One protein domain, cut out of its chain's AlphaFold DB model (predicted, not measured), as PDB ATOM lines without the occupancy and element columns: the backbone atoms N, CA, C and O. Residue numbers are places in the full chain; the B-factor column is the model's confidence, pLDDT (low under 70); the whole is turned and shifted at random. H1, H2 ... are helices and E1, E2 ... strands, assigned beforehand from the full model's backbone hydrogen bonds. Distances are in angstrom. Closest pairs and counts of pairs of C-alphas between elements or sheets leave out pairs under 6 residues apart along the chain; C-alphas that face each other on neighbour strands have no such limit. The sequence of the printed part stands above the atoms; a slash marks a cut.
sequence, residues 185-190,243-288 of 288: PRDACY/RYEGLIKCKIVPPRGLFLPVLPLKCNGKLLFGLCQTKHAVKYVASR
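This is residues 185 to 190 and 243 to 288 of the 288 residues of the protein "DNA-directed DNA polymerase" of Mytilus coruscus (UniProt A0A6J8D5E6). Two separate two-stranded ribbons make this small model: a longer one of E1 and E4, and a short hairpin of E2 and E3, its strands running in another direction. A long loop, residues 253 to 263, arcs out from the end of E1 and comes back to E2, and the short helix H1 sits over one face of the longer ribbon. The printed part has 52 residues with one named helix and four named strands, in the order H1, E1, E2, E3, E4 along the chain; the class is mostly strand, and both sheets are antiparallel. The whole is only just compact, close to loose, with a radius of gyration of the C-alphas of 11.4 A, and it spans 27 by 26 by 18 A.

E1, residues 246 to 252, is 16.6 A long and begins at C-alpha 246 (52.399, -22.867, -32.045). E4, residues 279 to 285, is 16.9 A long and ends at C-alpha 285 (50.650, -25.993, -35.734). E2, residues 264 to 267, measures 9.6 A, and E3, residues 270 to 273, measures 10.1 A. H1, residues 185 to 188, measures 5.6 A and begins at C-alpha 185 (49.441, -26.488, -23.430).

E1 and E4 are antiparallel neighbours, with 152 degrees between their directions. N 248 and O 283 are 2.8 A apart, and N 285 and O 246 are 2.7 A apart, both within hydrogen-bond range. The closest C-alphas of H1 and E4 are those of Ala 188 and Val 282, 5.9 A apart; those of H1 and E1 are Pro 185 and Leu 247, 7.2 A apart. E2 and E4 are near each other, with 6 pairs of C-alphas within 10 A and no pair within 8 A. E2 and E3 form an antiparallel hairpin, with 139 degrees between their directions; N 265 and O 272 are within hydrogen-bond range at 2.8 A. E1 and E3 are apart, and H1 is apart from E2 and from E3. H1 is too short for a pair of O i and N i+4; its one O i to N i+3 pair is within range.

The two C-alphas farthest apart are those of Arg 243 and Asn 268, 33.4 A. Residues 191 to 242 are not printed, and C-alphas 190 and 243 are 23.4 A apart across this cut, which lies in the link from H1 to E1. The link from E1 to E2, 11 residues, is long; those from E2 to E3 and from E3 to E4 are tight. The mean pLDDT of the printed part is 74.8, and residues 276 to 288 are under 70.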
ATOM      1  N   PRO A 185      48.340 -25.938 -22.643       79.62
ATOM      2  CA  PRO A 185      49.441 -26.488 -23.430       79.62
ATOM      3  C   PRO A 185      49.691 -27.977 -23.190       79.62
ATOM      4  O   PRO A 185      50.067 -28.702 -24.112       79.62
ATOM      5  N   ARG A 186      49.434 -28.466 -21.971       78.75
ATOM      6  CA  ARG A 186      49.614 -29.880 -21.621       78.75
ATOM      7  C   ARG A 186      48.686 -30.816 -22.396       78.75
ATOM      8  O   ARG A 186      49.054 -31.971 -22.620       78.75
ATOM      9  N   ASP A 187      47.527 -30.338 -22.840       78.69
ATOM     10  CA  ASP A 187      46.586 -31.149 -23.620       78.69
ATOM     11  C   ASP A 187      47.161 -31.534 -24.985       78.69
ATOM     12  O   ASP A 187      46.854 -32.616 -25.486       78.69
ATOM     13  N   ALA A 188      48.048 -30.700 -25.537       81.44
ATOM     14  CA  ALA A 188      48.747 -30.956 -26.793       81.44
ATOM     15  C   ALA A 188      49.947 -31.909 -26.652       81.44
ATOM     16  O   ALA A 188      50.566 -32.271 -27.651       81.44
ATOM     17  N   CYS A 189      50.294 -32.324 -25.430       82.12
ATOM     18  CA  CYS A 189      51.391 -33.254 -25.203       82.12
ATOM     19  C   CYS A 189      50.914 -34.704 -25.393       82.12
ATOM     20  O   CYS A 189      50.083 -35.230 -24.630       82.12
ATOM     21  N   TYR A 190      51.462 -35.355 -26.419       84.44
ATOM     22  CA  TYR A 190      51.199 -36.745 -26.782       84.44
ATOM     23  C   TYR A 190      52.512 -37.524 -26.874       84.44
ATOM     24  O   TYR A 190      53.566 -36.957 -27.145       84.44
ATOM     25  N   ARG A 243      49.320 -18.659 -40.726       87.38
ATOM     26  CA  ARG A 243      50.188 -17.599 -40.179       87.38
ATOM     27  C   ARG A 243      50.617 -17.845 -38.738       87.38
ATOM     28  O   ARG A 243      51.387 -17.060 -38.191       87.38
ATOM     29  N   TYR A 244      50.077 -18.881 -38.103       86.62
ATOM     30  CA  TYR A 244      50.355 -19.185 -36.711       86.62
ATOM     31  C   TYR A 244      51.281 -20.382 -36.585       86.62
ATOM     32  O   TYR A 244      50.945 -21.490 -36.998       86.62
ATOM     33  N   GLU A 245      52.386 -20.161 -35.886       85.75
ATOM     34  CA  GLU A 245      53.258 -21.214 -35.397       85.75
ATOM     35  C   GLU A 245      53.062 -21.362 -33.883       85.75
ATOM     36  O   GLU A 245      53.223 -20.412 -33.112       85.75
ATOM     37  N   GLY A 246      52.632 -22.543 -33.445       85.81
ATOM     38  CA  GLY A 246      52.399 -22.867 -32.045       85.81
ATOM     39  C   GLY A 246      51.089 -23.609 -31.800       85.81
ATOM     40  O   GLY A 246      50.632 -24.431 -32.589       85.81
ATOM     41  N   LEU A 247      50.482 -23.365 -30.642       86.56
ATOM     42  CA  LEU A 247      49.312 -24.107 -30.179       86.56
ATOM     43  C   LEU A 247      48.010 -23.382 -30.524       86.56
ATOM     44  O   LEU A 247      47.826 -22.218 -30.180       86.56
ATOM     45  N   ILE A 248      47.066 -24.104 -31.131       86.81
ATOM     46  CA  ILE A 248      45.755 -23.588 -31.533       86.81
ATOM     47  C   ILE A 248      44.651 -24.488 -30.989       86.81
ATOM     48  O   ILE A 248      44.638 -25.695 -31.211       86.81
ATOM     49  N   LYS A 249      43.661 -23.894 -30.323       82.25
ATOM     50  CA  LYS A 249      42.462 -24.598 -29.856       82.25
ATOM     51  C   LYS A 249      41.294 -24.257 -30.771       82.25
ATOM     52  O   LYS A 249      40.821 -23.125 -30.777       82.25
ATOM     53  N   CYS A 250      40.829 -25.231 -31.547       79.94
ATOM     54  CA  CYS A 250      39.782 -25.034 -32.551       79.94
ATOM     55  C   CYS A 250      38.842 -26.246 -32.642       79.94
ATOM     56  O   CYS A 250      39.096 -27.302 -32.068       79.94
ATOM     57  N   LYS A 251      37.713 -26.100 -33.340       78.19
ATOM     58  CA  LYS A 251      36.872 -27.238 -33.740       78.19
ATOM     59  C   LYS A 251      37.274 -27.650 -35.150       78.19
ATOM     60  O   LYS A 251      37.391 -26.784 -36.012       78.19
ATOM     61  N   ILE A 252      37.454 -28.947 -35.380       77.56
ATOM     62  CA  ILE A 252      37.869 -29.478 -36.683       77.56
ATOM     63  C   ILE A 252      36.798 -30.431 -37.208       77.56
ATOM     64  O   ILE A 252      36.278 -31.270 -36.471       77.56
ATOM     65  N   VAL A 253      36.497 -30.301 -38.499       81.62
ATOM     66  CA  VAL A 253      35.743 -31.297 -39.263       81.62
ATOM     67  C   VAL A 253      36.770 -32.173 -39.985       81.62
ATOM     68  O   VAL A 253      37.480 -31.662 -40.853       81.62
ATOM     69  N   PRO A 254      36.918 -33.458 -39.616       79.62
ATOM     70  CA  PRO A 254      37.926 -34.315 -40.228       79.62
ATOM     71  C   PRO A 254      37.597 -34.590 -41.707       79.62
ATOM     72  O   PRO A 254      36.421 -34.745 -42.056       79.62
ATOM     73  N   PRO A 255      38.613 -34.680 -42.585       83.38
ATOM     74  CA  PRO A 255      38.400 -35.064 -43.975       83.38
ATOM     75  C   PRO A 255      37.863 -36.497 -44.064       83.38
ATOM     76  O   PRO A 255      38.174 -37.355 -43.234       83.38
ATOM     77  N   ARG A 256      37.067 -36.775 -45.100       81.38
ATOM     78  CA  ARG A 256      36.574 -38.129 -45.386       81.38
ATOM     79  C   ARG A 256      37.623 -38.907 -46.183       81.38
ATOM     80  O   ARG A 256      38.225 -38.354 -47.094       81.38
ATOM     81  N   GLY A 257      37.805 -40.188 -45.862       79.25
ATOM     82  CA  GLY A 257      38.647 -41.098 -46.651       79.25
ATOM     83  C   GLY A 257      40.161 -40.934 -46.469       79.25
ATOM     84  O   GLY A 257      40.920 -41.424 -47.298       79.25
ATOM     85  N   LEU A 258      40.620 -40.266 -45.405       85.31
ATOM     86  CA  LEU A 258      42.049 -40.196 -45.105       85.31
ATOM     87  C   LEU A 258      42.544 -41.564 -44.605       85.31
ATOM     88  O   LEU A 258      42.081 -42.047 -43.575       85.31
ATOM     89  N   PHE A 259      43.489 -42.173 -45.327       83.94
ATOM     90  CA  PHE A 259      44.004 -43.511 -45.001       83.94
ATOM     91  C   PHE A 259      44.705 -43.553 -43.635       83.94
ATOM     92  O   PHE A 259      44.496 -44.479 -42.859       83.94
ATOM     93  N   LEU A 260      45.488 -42.515 -43.318       86.25
ATOM     94  CA  LEU A 260      46.173 -42.360 -42.036       86.25
ATOM     95  C   LEU A 260      45.707 -41.074 -41.355       86.25
ATOM     96  O   LEU A 260      46.178 -39.992 -41.711       86.25
ATOM     97  N   PRO A 261      44.817 -41.153 -40.352       86.38
ATOM     98  CA  PRO A 261      44.468 -39.991 -39.554       86.38
ATOM     99  C   PRO A 261      45.719 -39.455 -38.845       86.38
ATOM    100  O   PRO A 261      46.568 -40.225 -38.392       86.38
ATOM    101  N   VAL A 262      45.855 -38.129 -38.796       84.75
ATOM    102  CA  VAL A 262      47.062 -37.459 -38.274       84.75
ATOM    103  C   VAL A 262      46.829 -36.756 -36.945       84.75
ATOM    104  O   VAL A 262      47.776 -36.522 -36.203       84.75
ATOM    105  N   LEU A 263      45.574 -36.432 -36.625       84.62
ATOM    106  CA  LEU A 263      45.247 -35.713 -35.403       84.62
ATOM    107  C   LEU A 263      45.012 -36.694 -34.246       84.62
ATOM    108  O   LEU A 263      44.158 -37.581 -34.371       84.62
ATOM    109  N   PRO A 264      45.744 -36.542 -33.131       83.62
ATOM    110  CA  PRO A 264      45.588 -37.393 -31.965       83.62
ATOM    111  C   PRO A 264      44.313 -37.064 -31.182       83.62
ATOM    112  O   PRO A 264      43.887 -35.916 -31.070       83.62
ATOM    113  N   LEU A 265      43.747 -38.089 -30.555       79.06
ATOM    114  CA  LEU A 265      42.635 -38.006 -29.620       79.06
ATOM    115  C   LEU A 265      42.934 -38.886 -28.406       79.06
ATOM    116  O   LEU A 265      43.205 -40.076 -28.546       79.06
ATOM    117  N   LYS A 266      42.815 -38.330 -27.197       77.50
ATOM    118  CA  LYS A 266      42.780 -39.133 -25.967       77.50
ATOM    119  C   LYS A 266      41.341 -39.580 -25.709       77.50
ATOM    120  O   LYS A 266      40.461 -38.750 -25.490       77.50
ATOM    121  N   CYS A 267      41.092 -40.883 -25.733       75.94
ATOM    122  CA  CYS A 267      39.794 -41.474 -25.416       75.94
ATOM    123  C   CYS A 267      39.993 -42.623 -24.425       75.94
ATOM    124  O   CYS A 267      40.761 -43.543 -24.691       75.94
ATOM    125  N   ASN A 268      39.328 -42.553 -23.266       79.19
ATOM    126  CA  ASN A 268      39.419 -43.560 -22.199       79.19
ATOM    127  C   ASN A 268      40.868 -43.900 -21.801       79.19
ATOM    128  O   ASN A 268      41.235 -45.065 -21.665       79.19
ATOM    129  N   GLY A 269      41.718 -42.874 -21.682       79.88
ATOM    130  CA  GLY A 269      43.135 -43.030 -21.335       79.88
ATOM    131  C   GLY A 269      44.030 -43.568 -22.458       79.88
ATOM    132  O   GLY A 269      45.230 -43.710 -22.245       79.88
ATOM    133  N   LYS A 270      43.487 -43.839 -23.651       82.81
ATOM    134  CA  LYS A 270      44.245 -44.309 -24.819       82.81
ATOM    135  C   LYS A 270      44.415 -43.207 -25.857       82.81
ATOM    136  O   LYS A 270      43.510 -42.399 -26.063       82.81
ATOM    137  N   LEU A 271      45.571 -43.197 -26.515       85.38
ATOM    138  CA  LEU A 271      45.848 -42.345 -27.667       85.38
ATOM    139  C   LEU A 271      45.324 -43.024 -28.934       85.38
ATOM    140  O   LEU A 271      45.708 -44.151 -29.229       85.38
ATOM    141  N   LEU A 272      44.441 -42.345 -29.658       85.06
ATOM    142  CA  LEU A 272      43.813 -42.816 -30.889       85.06
ATOM    143  C   LEU A 272      43.958 -41.765 -31.990       85.06
ATOM    144  O   LEU A 272      44.095 -40.578 -31.707       85.06
ATOM    145  N   PHE A 273      43.858 -42.202 -33.242       85.19
ATOM    146  CA  PHE A 273      43.885 -41.346 -34.426       85.19
ATOM    147  C   PHE A 273      42.678 -41.720 -35.288       85.19
ATOM    148  O   PHE A 273      42.688 -42.734 -35.974       85.19
ATOM    149  N   GLY A 274      41.589 -40.953 -35.205       79.31
ATOM    150  CA  GLY A 274      40.315 -41.313 -35.838       79.31
ATOM    151  C   GLY A 274      39.647 -40.147 -36.559       79.31
ATOM    152  O   GLY A 274      39.820 -38.994 -36.180       79.31
ATOM    153  N   LEU A 275      38.849 -40.459 -37.585       77.94
ATOM    154  CA  LEU A 275      38.078 -39.480 -38.376       77.94
ATOM    155  C   LEU A 275      36.599 -39.400 -37.965       77.94
ATOM    156  O   LEU A 275      35.834 -38.629 -38.531       77.94
ATOM    157  N   CYS A 276      36.166 -40.223 -37.010       68.56
ATOM    158  CA  CYS A 276      34.753 -40.421 -36.679       68.56
ATOM    159  C   CYS A 276      34.194 -39.432 -35.642       68.56
ATOM    160  O   CYS A 276      33.069 -39.613 -35.179       68.56
ATOM    161  N   GLN A 277      34.950 -38.400 -35.250       61.25
ATOM    162  CA  GLN A 277      34.503 -37.429 -34.252       61.25
ATOM    163  C   GLN A 277      34.763 -35.986 -34.685       61.25
ATOM    164  O   GLN A 277      35.898 -35.594 -34.944       61.25
ATOM    165  N   THR A 278      33.705 -35.175 -34.664       56.59
ATOM    166  CA  THR A 278      33.802 -33.714 -34.641       56.59
ATOM    167  C   THR A 278      34.035 -33.298 -33.193       56.59
ATOM    168  O   THR A 278      33.124 -33.371 -32.368       56.59
ATOM    169  N   LYS A 279      35.260 -32.910 -32.836       55.34
ATOM    170  CA  LYS A 279      35.589 -32.454 -31.476       55.34
ATOM    171  C   LYS A 279      36.385 -31.156 -31.496       55.34
ATOM    172  O   LYS A 279      36.968 -30.772 -32.509       55.34
ATOM    173  N   HIS A 280      36.386 -30.483 -30.347       52.44
ATOM    174  CA  HIS A 280      37.401 -29.486 -30.031       52.44
ATOM    175  C   HIS A 280      38.757 -30.197 -30.061       52.44
ATOM    176  O   HIS A 280      38.992 -31.105 -29.266       52.44
ATOM    177  N   ALA A 281      39.610 -29.827 -31.002       53.59
ATOM    178  CA  ALA A 281      40.966 -30.317 -31.109       53.59
ATOM    179  C   ALA A 281      41.915 -29.196 -30.679       53.59
ATOM    180  O   ALA A 281      41.784 -28.043 -31.102       53.59
ATOM    181  N   VAL A 282      42.872 -29.539 -29.824       53.19
ATOM    182  CA  VAL A 282      44.053 -28.703 -29.622       53.19
ATOM    183  C   VAL A 282      45.067 -29.170 -30.657       53.19
ATOM    184  O   VAL A 282      45.547 -30.298 -30.604       53.19
ATOM    185  N   LYS A 283      45.319 -28.330 -31.658       57.81
ATOM    186  CA  LYS A 283      46.324 -28.552 -32.691       57.81
ATOM    187  C   LYS A 283      47.633 -27.916 -32.226       57.81
ATOM    188  O   LYS A 283      47.637 -26.776 -31.770       57.81
ATOM    189  N   TYR A 284      48.736 -28.635 -32.387       53.38
ATOM    190  CA  TYR A 284      50.046 -28.011 -32.545       53.38
ATOM    191  C   TYR A 284      50.213 -27.718 -34.037       53.38
ATOM    192  O   TYR A 284      50.193 -28.634 -34.862       53.38
ATOM    193  N   VAL A 285      50.253 -26.445 -34.404       50.28
ATOM    194  CA  VAL A 285      50.650 -25.993 -35.734       50.28
ATOM    195  C   VAL A 285      52.140 -25.718 -35.664       50.28
ATOM    196  O   VAL A 285      52.547 -24.643 -35.256       50.28
ATOM    197  N   ALA A 286      52.959 -26.692 -36.044       42.09
ATOM    198  CA  ALA A 286      54.243 -26.340 -36.630       42.09
ATOM    199  C   ALA A 286      53.935 -25.925 -38.070       42.09
ATOM    200  O   ALA A 286      53.603 -26.785 -38.894       42.09
ATOM    201  N   SER A 287      53.934 -24.624 -38.358       37.62
ATOM    202  CA  SER A 287      54.235 -24.198 -39.723       37.62
ATOM    203  C   SER A 287      55.726 -24.431 -39.953       37.62
ATOM    204  O   SER A 287      56.502 -24.441 -39.006       37.62
ATOM    205  N   ARG A 288      56.075 -24.739 -41.199       35.81
ATOM    206  CA  ARG A 288      57.453 -24.968 -41.637       35.81
ATOM    207  C   ARG A 288      58.272 -23.688 -41.662       35.81
ATOM    208  O   ARG A 288      57.630 -22.632 -41.860       35.81
TER     209      ARG A 288